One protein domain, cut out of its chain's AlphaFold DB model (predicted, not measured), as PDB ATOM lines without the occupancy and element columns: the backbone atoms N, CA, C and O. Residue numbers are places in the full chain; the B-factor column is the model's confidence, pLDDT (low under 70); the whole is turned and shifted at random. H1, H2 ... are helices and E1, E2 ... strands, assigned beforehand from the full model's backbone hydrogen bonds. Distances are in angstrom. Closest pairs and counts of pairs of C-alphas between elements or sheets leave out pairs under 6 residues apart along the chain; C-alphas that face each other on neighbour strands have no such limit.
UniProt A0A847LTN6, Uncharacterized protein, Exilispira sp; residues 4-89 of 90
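AT A GLANCE: This is residues 4 to 89 of the 90 residues of an uncharacterized protein of Exilispira sp (UniProt A0A847LTN6). A twisted, three-stranded sheet makes the core, with H1 across one face, H2 on that same face, and H3 on the opposite face. A small parallel pair of strands, E1 and E5, lies over the face of this sheet that bears H1 and H2; E5 touches E2, while E1 is apart from E2, E3 and E4. The 86 printed residues run H1 E1 H2 E2 E3 E4 H3 E5, mixed helices and strands; E2 E3 E4 is a meander, each strand the antiparallel neighbour of the one before. The whole is compact, radius of gyration of the C-alphas 12.1 A, spanning 34 by 28 by 23 A.

HOW THE PARTS SIT: Start at inner strand E3, residues 50 to 58, which bends by 54 degrees at residue 53. It forms hairpins with E2, residues 37 to 45, at 167 degrees (N 42 to O 53, 2.8 A), and E4, residues 61 to 66, at 143 degrees (N 56 to O 63, 2.9 A). H1, residues 4 to 13, has a height over the sheet of 8.6 A and runs across the strands, at 71 degrees to E2 on the local plane; the closest C-alphas of H1 and E4 are Ile 7 and Leu 62, 6.7 A. H2, residues 18 to 23, is on the same face. H3, residues 67 to 73, is on the opposite face; its His 67 and Gly 53 of E3 are the closest C-alphas, 4.4 A. E1, residues 15 to 17, is parallel to E5, residues 86 to 88, at 33 degrees (N 16 to O 86, 3.0 A). E5 touches E2, closest C-alphas Val 87 and Tyr 44, 6.6 A. Every O i to N i+4 pair is within hydrogen-bond range in H1 and H3; in H2, 1 of 2.

IN THESE COORDINATES: Find C-alpha 4 at (14.066, -1.158, 13.047); H1 runs 14.0 A from there. E2 begins at (13.806, -13.166, 18.656) and covers 24.1 A, E3 23.0 A, E4 16.3 A, H3 10.1 A, H2 9.0 A, E1 7.0 A. E5, 6.3 A, ends at C-alpha 88, (8.562, 5.398, 29.795).

THE WHOLE: The two C-alphas farthest apart, Asn 32 and Thr 47, are 35.3 A apart. The printed part has no cut; the links H2 to E2 and H3 to E5 are long. Mean pLDDT of the printed part is 89.9, and residue 82 is under 70.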
ATOM      1  N   ILE A   4      12.630  -0.929  12.873       88.69
ATOM      2  CA  ILE A   4      14.066  -1.158  13.047       88.69
ATOM      3  C   ILE A   4      14.717  -0.158  14.015       88.69
ATOM      4  O   ILE A   4      15.488  -0.564  14.878       88.69
ATOM      5  N   ASN A   5      14.359   1.128  13.944       90.50
ATOM      6  CA  ASN A   5      14.953   2.144  14.819       90.50
ATOM      7  C   ASN A   5      14.504   1.940  16.269       90.50
ATOM      8  O   ASN A   5      15.301   2.077  17.191       90.50
ATOM      9  N   ILE A   6      13.236   1.566  16.462       90.50
ATOM     10  CA  ILE A   6      12.674   1.274  17.785       90.50
ATOM     11  C   ILE A   6      13.321   0.009  18.358       90.50
ATOM     12  O   ILE A   6      13.671  -0.024  19.530       90.50
ATOM     13  N   ILE A   7      13.510  -1.024  17.534       91.56
ATOM     14  CA  ILE A   7      14.175  -2.267  17.937       91.56
ATOM     15  C   ILE A   7      15.613  -1.988  18.380       91.56
ATOM     16  O   ILE A   7      16.021  -2.476  19.432       91.56
ATOM     17  N   ASN A   8      16.368  -1.191  17.619       91.31
ATOM     18  CA  ASN A   8      17.737  -0.822  17.982       91.31
ATOM     19  C   ASN A   8      17.771  -0.027  19.291       91.31
ATOM     20  O   ASN A   8      18.516  -0.390  20.196       91.31
ATOM     21  N   GLN A   9      16.876   0.952  19.452       90.31
ATOM     22  CA  GLN A   9      16.748   1.698  20.704       90.31
ATOM     23  C   GLN A   9      16.428   0.777  21.895       90.31
ATOM     24  O   GLN A   9      17.010   0.920  22.965       90.31
ATOM     25  N   ILE A  10      15.537  -0.203  21.726       91.25
ATOM     26  CA  ILE A  10      15.221  -1.183  22.776       91.25
ATOM     27  C   ILE A  10      16.450  -2.033  23.123       91.25
ATOM     28  O   ILE A  10      16.684  -2.302  24.300       91.25
ATOM     29  N   LYS A  11      17.224  -2.468  22.121       90.19
ATOM     30  CA  LYS A  11      18.436  -3.278  22.320       90.19
ATOM     31  C   LYS A  11      19.533  -2.500  23.055       90.19
ATOM     32  O   LYS A  11      20.227  -3.092  23.876       90.19
ATOM     33  N   GLU A  12      19.670  -1.207  22.771       90.75
ATOM     34  CA  GLU A  12      20.694  -0.332  23.357       90.75
ATOM     35  C   GLU A  12      20.289   0.211  24.736       90.75
ATOM     36  O   GLU A  12      21.051   0.106  25.695       90.75
ATOM     37  N   GLU A  13      19.083   0.770  24.855       90.19
ATOM     38  CA  GLU A  13      18.634   1.499  26.048       90.19
ATOM     39  C   GLU A  13      17.773   0.652  26.993       90.19
ATOM     40  O   GLU A  13      17.617   0.992  28.168       90.19
ATOM     41  N   GLY A  14      17.153  -0.427  26.503       91.62
ATOM     42  CA  GLY A  14      16.214  -1.230  27.293       91.62
ATOM     43  C   GLY A  14      14.937  -0.476  27.676       91.62
ATOM     44  O   GLY A  14      14.313  -0.791  28.693       91.62
ATOM     45  N   THR A  15      14.536   0.534  26.895       93.06
ATOM     46  CA  THR A  15      13.325   1.325  27.157       93.06
ATOM     47  C   THR A  15      12.373   1.367  25.964       93.06
ATOM     48  O   THR A  15      12.775   1.207  24.814       93.06
ATOM     49  N   ILE A  16      11.084   1.570  26.240       92.88
ATOM     50  CA  ILE A  16      10.057   1.804  25.219       92.88
ATOM     51  C   ILE A  16       9.053   2.848  25.704       92.88
ATOM     52  O   ILE A  16       8.648   2.846  26.867       92.88
ATOM     53  N   THR A  17       8.608   3.747  24.827       92.25
ATOM     54  CA  THR A  17       7.571   4.720  25.193       92.25
ATOM     55  C   THR A  17       6.191   4.071  25.242       92.25
ATOM     56  O   THR A  17       5.840   3.217  24.424       92.25
ATOM     57  N   LYS A  18       5.346   4.539  26.165       90.75
ATOM     58  CA  LYS A  18       3.943   4.119  26.278       90.75
ATOM     59  C   LYS A  18       3.175   4.318  24.967       90.75
ATOM     60  O   LYS A  18       2.325   3.501  24.618       90.75
ATOM     61  N   ARG A  19       3.465   5.403  24.240       89.88
ATOM     62  CA  ARG A  19       2.851   5.706  22.940       89.88
ATOM     63  C   ARG A  19       3.190   4.649  21.894       89.88
ATOM     64  O   ARG A  19       2.285   4.203  21.198       89.88
ATOM     65  N   VAL A  20       4.457   4.241  21.813       91.06
ATOM     66  CA  VAL A  20       4.890   3.183  20.894       91.06
ATOM     67  C   VAL A  20       4.283   1.847  21.312       91.06
ATOM     68  O   VAL A  20       3.668   1.186  20.487       91.06
ATOM     69  N   LEU A  21       4.345   1.477  22.593       91.31
ATOM     70  CA  LEU A  21       3.804   0.199  23.065       91.31
ATOM     71  C   LEU A  21       2.303   0.021  22.760       91.31
ATOM     72  O   LEU A  21       1.866  -1.088  22.474       91.31
ATOM     73  N   LYS A  22       1.518   1.107  22.753       90.44
ATOM     74  CA  LYS A  22       0.096   1.083  22.359       90.44
ATOM     75  C   LYS A  22      -0.148   0.746  20.883       90.44
ATOM     76  O   LYS A  22      -1.231   0.269  20.567       90.44
ATOM     77  N   ILE A  23       0.803   1.046  19.999       92.38
ATOM     78  CA  ILE A  23       0.686   0.787  18.554       92.38
ATOM     79  C   ILE A  23       1.416  -0.489  18.126       92.38
ATOM     80  O   ILE A  23       1.264  -0.909  16.982       92.38
ATOM     81  N   VAL A  24       2.218  -1.095  19.011       93.69
ATOM     82  CA  VAL A  24       2.890  -2.364  18.722       93.69
ATOM     83  C   VAL A  24       1.828  -3.452  18.515       93.69
ATOM     84  O   VAL A  24       0.986  -3.659  19.394       93.69
ATOM     85  N   PRO A  25       1.850  -4.165  17.376       93.62
ATOM     86  CA  PRO A  25       0.909  -5.241  17.122       93.62
ATOM     87  C   PRO A  25       1.135  -6.420  18.075       93.62
ATOM     88  O   PRO A  25       2.267  -6.804  18.382       93.62
ATOM     89  N   LEU A  26       0.034  -7.028  18.515       93.56
ATOM     90  CA  LEU A  26       0.058  -8.259  19.297       93.56
ATOM     91  C   LEU A  26       0.304  -9.458  18.369       93.56
ATOM     92  O   LEU A  26      -0.507  -9.739  17.485       93.56
ATOM     93  N   LEU A  27       1.380 -10.202  18.609       93.06
ATOM     94  CA  LEU A  27       1.679 -11.454  17.924       93.06
ATOM     95  C   LEU A  27       0.974 -12.609  18.632       93.06
ATOM     96  O   LEU A  27       1.493 -13.204  19.574       93.06
ATOM     97  N   ARG A  28      -0.243 -12.911  18.175       86.62
ATOM     98  CA  ARG A  28      -1.049 -14.025  18.702       86.62
ATOM     99  C   ARG A  28      -0.580 -15.376  18.176       86.62
ATOM    100  O   ARG A  28      -0.570 -16.358  18.910       86.62
ATOM    101  N   THR A  29      -0.237 -15.417  16.895       87.31
ATOM    102  CA  THR A  29       0.187 -16.610  16.168       87.31
ATOM    103  C   THR A  29       1.284 -16.227  15.187       87.31
ATOM    104  O   THR A  29       1.318 -15.104  14.683       87.31
ATOM    105  N   CYS A  30       2.188 -17.157  14.905       86.00
ATOM    106  CA  CYS A  30       3.122 -17.027  13.798       86.00
ATOM    107  C   CYS A  30       3.387 -18.401  13.184       86.00
ATOM    108  O   CYS A  30       3.142 -19.433  13.811       86.00
ATOM    109  N   SER A  31       3.864 -18.403  11.943       84.69
ATOM    110  CA  SER A  31       4.201 -19.621  11.203       84.69
ATOM    111  C   SER A  31       5.410 -20.348  11.790       84.69
ATOM    112  O   SER A  31       5.481 -21.571  11.718       84.69
ATOM    113  N   ASN A  32       6.355 -19.611  12.379       88.69
ATOM    114  CA  ASN A  32       7.552 -20.177  12.982       88.69
ATOM    115  C   ASN A  32       7.977 -19.396  14.227       88.69
ATOM    116  O   ASN A  32       8.690 -18.393  14.146       88.69
ATOM    117  N   TRP A  33       7.597 -19.912  15.390       89.50
ATOM    118  CA  TRP A  33       7.950 -19.299  16.661       89.50
ATOM    119  C   TRP A  33       9.453 -19.387  16.991       89.50
ATOM    120  O   TRP A  33       9.948 -18.575  17.769       89.50
ATOM    121  N   PHE A  34      10.210 -20.309  16.382       88.88
ATOM    122  CA  PHE A  34      11.667 -20.402  16.571       88.88
ATOM    123  C   PHE A  34      12.428 -19.258  15.893       88.88
ATOM    124  O   PHE A  34      13.543 -18.945  16.301       88.88
ATOM    125  N   ALA A  35      11.832 -18.622  14.880       90.75
ATOM    126  CA  ALA A  35      12.395 -17.443  14.226       90.75
ATOM    127  C   ALA A  35      12.105 -16.139  14.995       90.75
ATOM    128  O   ALA A  35      12.586 -15.072  14.614       90.75
ATOM    129  N   VAL A  36      11.310 -16.207  16.069       92.81
ATOM    130  CA  VAL A  36      10.983 -15.056  16.912       92.81
ATOM    131  C   VAL A  36      12.133 -14.793  17.877       92.81
ATOM    132  O   VAL A  36      12.482 -15.641  18.702       92.81
ATOM    133  N   THR A  37      12.698 -13.590  17.799       91.88
ATOM    134  CA  THR A  37      13.806 -13.166  18.656       91.88
ATOM    135  C   THR A  37      13.268 -12.364  19.842       91.88
ATOM    136  O   THR A  37      12.705 -11.288  19.640       91.88
ATOM    137  N   PRO A  38      13.420 -12.836  21.091       92.25
ATOM    138  CA  PRO A  38      12.990 -12.073  22.255       92.25
ATOM    139  C   PRO A  38      13.900 -10.859  22.479       92.25
ATOM    140  O   PRO A  38      15.118 -11.000  22.558       92.25
ATOM    141  N   LEU A  39      13.305  -9.674  22.634       92.75
ATOM    142  CA  LEU A  39      14.025  -8.434  22.942       92.75
ATOM    143  C   LEU A  39      14.080  -8.176  24.451       92.75
ATOM    144  O   LEU A  39      15.105  -7.753  24.976       92.75
ATOM    145  N   GLY A  40      12.987  -8.451  25.163       93.19
ATOM    146  CA  GLY A  40      12.908  -8.205  26.600       93.19
ATOM    147  C   GLY A  40      11.520  -8.439  27.181       93.19
ATOM    148  O   GLY A  40      10.526  -8.491  26.453       93.19
ATOM    149  N   LYS A  41      11.449  -8.587  28.506       93.38
ATOM    150  CA  LYS A  41      10.180  -8.724  29.232       93.38
ATOM    151  C   LYS A  41       9.627  -7.339  29.552       93.38
ATOM    152  O   LYS A  41      10.378  -6.486  30.002       93.38
ATOM    153  N   ILE A  42       8.330  -7.126  29.376       93.56
ATOM    154  CA  ILE A  42       7.633  -5.960  29.917       93.56
ATOM    155  C   ILE A  42       6.841  -6.395  31.140       93.56
ATOM    156  O   ILE A  42       6.018  -7.308  31.063       93.56
ATOM    157  N   ASN A  43       7.059  -5.689  32.242       91.94
ATOM    158  CA  ASN A  43       6.197  -5.721  33.409       91.94
ATOM    159  C   ASN A  43       5.844  -4.279  33.784       91.94
ATOM    160  O   ASN A  43       6.592  -3.584  34.464       91.94
ATOM    161  N   TYR A  44       4.717  -3.799  33.272       91.69
ATOM    162  CA  TYR A  44       4.241  -2.449  33.533       91.69
ATOM    163  C   TYR A  44       2.803  -2.482  34.027       91.69
ATOM    164  O   TYR A  44       1.905  -2.999  33.363       91.69
ATOM    165  N   SER A  45       2.569  -1.847  35.170       88.88
ATOM    166  CA  SER A  45       1.238  -1.652  35.724       88.88
ATOM    167  C   SER A  45       1.016  -0.178  36.031       88.88
ATOM    168  O   SER A  45       1.893   0.519  36.530       88.88
ATOM    169  N   SER A  46      -0.176   0.304  35.709       86.50
ATOM    170  CA  SER A  46      -0.665   1.641  36.033       86.50
ATOM    171  C   SER A  46      -2.164   1.561  36.289       86.50
ATOM    172  O   SER A  46      -2.792   0.571  35.920       86.50
ATOM    173  N   THR A  47      -2.754   2.623  36.833       85.38
ATOM    174  CA  THR A  47      -4.172   2.667  37.230       85.38
ATOM    175  C   THR A  47      -5.151   2.224  36.136       85.38
ATOM    176  O   THR A  47      -6.181   1.640  36.442       85.38
ATOM    177  N   ILE A  48      -4.831   2.478  34.863       85.00
ATOM    178  CA  ILE A  48      -5.716   2.201  33.714       85.00
ATOM    179  C   ILE A  48      -5.169   1.161  32.731       85.00
ATOM    180  O   ILE A  48      -5.881   0.731  31.829       85.00
ATOM    181  N   THR A  49      -3.887   0.807  32.829       84.88
ATOM    182  CA  THR A  49      -3.216  -0.020  31.816       84.88
ATOM    183  C   THR A  49      -2.213  -0.957  32.460       84.88
ATOM    184  O   THR A  49      -1.346  -0.502  33.209       84.88
ATOM    185  N   ARG A  50      -2.302  -2.244  32.113       89.12
ATOM    186  CA  ARG A  50      -1.354  -3.285  32.504       89.12
ATOM    187  C   ARG A  50      -0.798  -3.958  31.251       89.12
ATOM    188  O   ARG A  50      -1.568  -4.451  30.431       89.12
ATOM    189  N   TRP A  51       0.524  -3.982  31.130       91.81
ATOM    190  CA  TRP A  51       1.264  -4.757  30.140       91.81
ATOM    191  C   TRP A  51       2.140  -5.764  30.872       91.81
ATOM    192  O   TRP A  51       2.948  -5.399  31.720       91.81
ATOM    193  N   ASP A  52       1.944  -7.032  30.549       92.94
ATOM    194  CA  ASP A  52       2.637  -8.169  31.144       92.94
ATOM    195  C   ASP A  52       2.877  -9.192  30.032       92.94
ATOM    196  O   ASP A  52       1.926  -9.770  29.484       92.94
ATOM    197  N   GLY A  53       4.133  -9.314  29.606       93.62
ATOM    198  CA  GLY A  53       4.485 -10.043  28.394       93.62
ATOM    199  C   GLY A  53       5.904  -9.765  27.913       93.62
ATOM    200  O   GLY A  53       6.773  -9.361  28.683       93.62
ATOM    201  N   PHE A  54       6.143  -9.983  26.625       93.88
ATOM    202  CA  PHE A  54       7.452  -9.876  25.993       93.88
ATOM    203  C   PHE A  54       7.378  -9.016  24.739       93.88
ATOM    204  O   PHE A  54       6.435  -9.120  23.957       93.88
ATOM    205  N   LEU A  55       8.398  -8.191  24.528       94.44
ATOM    206  CA  LEU A  55       8.657  -7.621  23.214       94.44
ATOM    207  C   LEU A  55       9.545  -8.568  22.433       94.44
ATOM    208  O   LEU A  55      10.542  -9.084  22.950       94.44
ATOM    209  N   VAL A  56       9.171  -8.776  21.183       93.81
ATOM    210  CA  VAL A  56       9.851  -9.696  20.288       93.81
ATOM    211  C   VAL A  56      10.027  -9.065  18.919       93.81
ATOM    212  O   VAL A  56       9.218  -8.255  18.469       93.81
ATOM    213  N   GLU A  57      11.100  -9.452  18.255       93.44
ATOM    214  CA  GLU A  57      11.360  -9.147  16.862       93.44
ATOM    215  C   GLU A  57      11.009 -10.372  16.016       93.44
ATOM    216  O   GLU A  57      11.451 -11.490  16.290       93.44
ATOM    217  N   PHE A  58      10.207 -10.156  14.979       93.12
ATOM    218  CA  PHE A  58       9.871 -11.180  13.999       93.12
ATOM    219  C   PHE A  58       9.800 -10.542  12.615       93.12
ATOM    220  O   PHE A  58       9.117  -9.539  12.428       93.12
ATOM    221  N   SER A  59      10.525 -11.100  11.641       90.44
ATOM    222  CA  SER A  59      10.582 -10.573  10.269       90.44
ATOM    223  C   SER A  59      10.888  -9.060  10.198       90.44
ATOM    224  O   SER A  59      10.229  -8.322   9.464       90.44
ATOM    225  N   ASN A  60      11.874  -8.591  10.977       89.12
ATOM    226  CA  ASN A  60      12.295  -7.180  11.080       89.12
ATOM    227  C   ASN A  60      11.198  -6.210  11.566       89.12
ATOM    228  O   ASN A  60      11.295  -4.993  11.385       89.12
ATOM    229  N   GLN A  61      10.137  -6.738  12.176       92.44
ATOM    230  CA  GLN A  61       9.062  -5.968  12.786       92.44
ATOM    231  C   GLN A  61       9.014  -6.221  14.291       92.44
ATOM    232  O   GLN A  61       9.378  -7.293  14.782       92.44
ATOM    233  N   LEU A  62       8.562  -5.201  15.018       94.12
ATOM    234  CA  LEU A  62       8.381  -5.258  16.459       94.12
ATOM    235  C   LEU A  62       6.983  -5.780  16.771       94.12
ATOM    236  O   LEU A  62       5.991  -5.234  16.290       94.12
ATOM    237  N   PHE A  63       6.920  -6.780  17.636       95.19
ATOM    238  CA  PHE A  63       5.676  -7.328  18.136       95.19
ATOM    239  C   PHE A  63       5.674  -7.410  19.657       95.19
ATOM    240  O   PHE A  63       6.713  -7.477  20.316       95.19
ATOM    241  N   TYR A  64       4.467  -7.449  20.203       95.25
ATOM    242  CA  TYR A  64       4.217  -7.746  21.599       95.25
ATOM    243  C   TYR A  64       3.605  -9.138  21.717       95.25
ATOM    244  O   TYR A  64       2.718  -9.499  20.948       95.25
ATOM    245  N   VAL A  65       4.060  -9.919  22.687       94.50
ATOM    246  CA  VAL A  65       3.505 -11.226  23.034       94.50
ATOM    247  C   VAL A  65       3.022 -11.127  24.466       94.50
ATOM    248  O   VAL A  65       3.812 -10.868  25.373       94.50
ATOM    249  N   ASP A  66       1.721 -11.298  24.682       93.75
ATOM    250  CA  ASP A  66       1.178 -11.259  26.034       93.75
ATOM    251  C   ASP A  66       1.599 -12.493  26.850       93.75
ATOM    252  O   ASP A  66       2.025 -13.524  26.317       93.75
ATOM    253  N   HIS A  67       1.488 -12.383  28.175       91.19
ATOM    254  CA  HIS A  67       1.837 -13.479  29.069       91.19
ATOM    255  C   HIS A  67       1.059 -14.769  28.756       91.19
ATOM    256  O   HIS A  67       1.638 -15.848  28.808       91.19
ATOM    257  N   LYS A  68      -0.218 -14.687  28.355       90.88
ATOM    258  CA  LYS A  68      -1.036 -15.876  28.061       90.88
ATOM    259  C   LYS A  68      -0.509 -16.625  26.840       90.88
ATOM    260  O   LYS A  68      -0.394 -17.845  26.876       90.88
ATOM    261  N   THR A  69      -0.163 -15.910  25.774       91.56
ATOM    262  CA  THR A  69       0.439 -16.482  24.570       91.56
ATOM    263  C   THR A  69       1.796 -17.098  24.887       91.56
ATOM    264  O   THR A  69       2.055 -18.221  24.461       91.56
ATOM    265  N   TYR A  70       2.633 -16.425  25.685       90.56
ATOM    266  CA  TYR A  70       3.912 -16.991  26.121       90.56
ATOM    267  C   TYR A  70       3.736 -18.303  26.898       90.56
ATOM    268  O   TYR A  70       4.421 -19.282  26.614       90.56
ATOM    269  N   GLU A  71       2.790 -18.357  27.836       90.31
ATOM    270  CA  GLU A  71       2.524 -19.547  28.652       90.31
ATOM    271  C   GLU A  71       2.113 -20.774  27.824       90.31
ATOM    272  O   GLU A  71       2.422 -21.903  28.208       90.31
ATOM    273  N   ILE A  72       1.475 -20.565  26.670       90.25
ATOM    274  CA  ILE A  72       1.113 -21.639  25.736       90.25
ATOM    275  C   ILE A  72       2.359 -22.183  25.018       90.25
ATOM    276  O   ILE A  72       2.506 -23.394  24.860       90.25
ATOM    277  N   ILE A  73       3.273 -21.304  24.594       89.38
ATOM    278  CA  ILE A  73       4.426 -21.684  23.755       89.38
ATOM    279  C   ILE A  73       5.699 -22.012  24.546       89.38
ATOM    280  O   ILE A  73       6.603 -22.646  24.000       89.38
ATOM    281  N   LYS A  74       5.796 -21.628  25.827       86.31
ATOM    282  CA  LYS A  74       7.022 -21.757  26.645       86.31
ATOM    283  C   LYS A  74       7.574 -23.184  26.742       86.31
ATOM    284  O   LYS A  74       8.768 -23.375  26.951       86.31
ATOM    285  N   ASN A  75       6.713 -24.194  26.589       85.94
ATOM    286  CA  ASN A  75       7.116 -25.603  26.624       85.94
ATOM    287  C   ASN A  75       7.856 -26.024  25.348       85.94
ATOM    288  O   ASN A  75       8.672 -26.941  25.381       85.94
ATOM    289  N   GLN A  76       7.579 -25.350  24.233       84.88
ATOM    290  CA  GLN A  76       8.214 -25.602  22.943       84.88
ATOM    291  C   GLN A  76       9.417 -24.682  22.726       84.88
ATOM    292  O   GLN A  76      10.366 -25.057  22.040       84.88
ATOM    293  N   ILE A  77       9.400 -23.485  23.326       84.94
ATOM    294  CA  ILE A  77      10.399 -22.449  23.073       84.94
ATOM    295  C   ILE A  77      10.960 -21.877  24.359       84.94
ATOM    296  O   ILE A  77      10.252 -21.331  25.200       84.94
ATOM    297  N   LYS A  78      12.288 -21.928  24.453       79.75
ATOM    298  CA  LYS A  78      13.056 -21.360  25.558       79.75
ATOM    299  C   LYS A  78      13.606 -19.995  25.159       79.75
ATOM    300  O   LYS A  78      14.768 -19.876  24.770       79.75
ATOM    301  N   TRP A  79      12.777 -18.959  25.255       85.12
ATOM    302  CA  TRP A  79      13.251 -17.586  25.095       85.12
ATOM    303  C   TRP A  79      14.213 -17.219  26.226       85.12
ATOM    304  O   TRP A  79      13.851 -17.205  27.400       85.12
ATOM    305  N   LYS A  80      15.461 -16.909  25.867       76.62
ATOM    306  CA  LYS A  80      16.474 -16.421  26.808       76.62
ATOM    307  C   LYS A  80      16.365 -14.908  26.915       76.62
ATOM    308  O   LYS A  80      17.065 -14.176  26.225       76.62
ATOM    309  N   VAL A  81      15.463 -14.450  27.771       78.56
ATOM    310  CA  VAL A  81      15.246 -13.022  28.004       78.56
ATOM    311  C   VAL A  81      16.152 -12.576  29.142       78.56
ATOM    312  O   VAL A  81      15.939 -12.968  30.284       78.56
ATOM    313  N   LYS A  82      17.200 -11.806  28.830       68.81
ATOM    314  CA  LYS A  82      18.144 -11.309  29.847       68.81
ATOM    315  C   LYS A  82      17.655 -10.040  30.543       68.81
ATOM    316  O   LYS A  82      18.002  -9.826  31.698       68.81
ATOM    317  N   ASN A  83      16.845  -9.232  29.854       83.44
ATOM    318  CA  ASN A  83      16.552  -7.864  30.268       83.44
ATOM    319  C   ASN A  83      15.045  -7.607  30.388       83.44
ATOM    320  O   ASN A  83      14.234  -8.081  29.585       83.44
ATOM    321  N   GLU A  84      14.690  -6.809  31.390       91.25
ATOM    322  CA  GLU A  84      13.381  -6.179  31.508       91.25
ATOM    323  C   GLU A  84      13.400  -4.837  30.766       91.25
ATOM    324  O   GLU A  84      14.332  -4.050  30.920       91.25
ATOM    325  N   ILE A  85      12.380  -4.585  29.947       93.50
ATOM    326  CA  ILE A  85      12.216  -3.343  29.194       93.50
ATOM    327  C   ILE A  85      11.353  -2.389  30.011       93.50
ATOM    328  O   ILE A  85      10.192  -2.677  30.318       93.50
ATOM    329  N   LYS A  86      11.909  -1.216  30.321       93.06
ATOM    330  CA  LYS A  86      11.211  -0.172  31.077       93.06
ATOM    331  C   LYS A  86      10.280   0.619  30.165       93.06
ATOM    332  O   LYS A  86      10.695   1.149  29.134       93.06
ATOM    333  N   VAL A  87       9.023   0.755  30.577       92.38
ATOM    334  CA  VAL A  87       8.042   1.584  29.867       92.38
ATOM    335  C   VAL A  87       8.122   3.023  30.376       92.38
ATOM    336  O   VAL A  87       7.862   3.286  31.549       92.38
ATOM    337  N   ILE A  88       8.456   3.963  29.491       91.88
ATOM    338  CA  ILE A  88       8.562   5.398  29.795       91.88
ATOM    339  C   ILE A  88       7.329   6.167  29.295       91.88
ATOM    340  O   ILE A  88       6.722   5.812  28.285       91.88
ATOM    341  N   GLN A  89       6.946   7.237  29.995       80.19
ATOM    342  CA  GLN A  89       5.720   8.005  29.714       80.19
ATOM    343  C   GLN A  89       5.899   9.197  28.751       80.19
ATOM    344  O   GLN A  89       4.965   9.983  28.625       80.19
TER     345      GLN A  89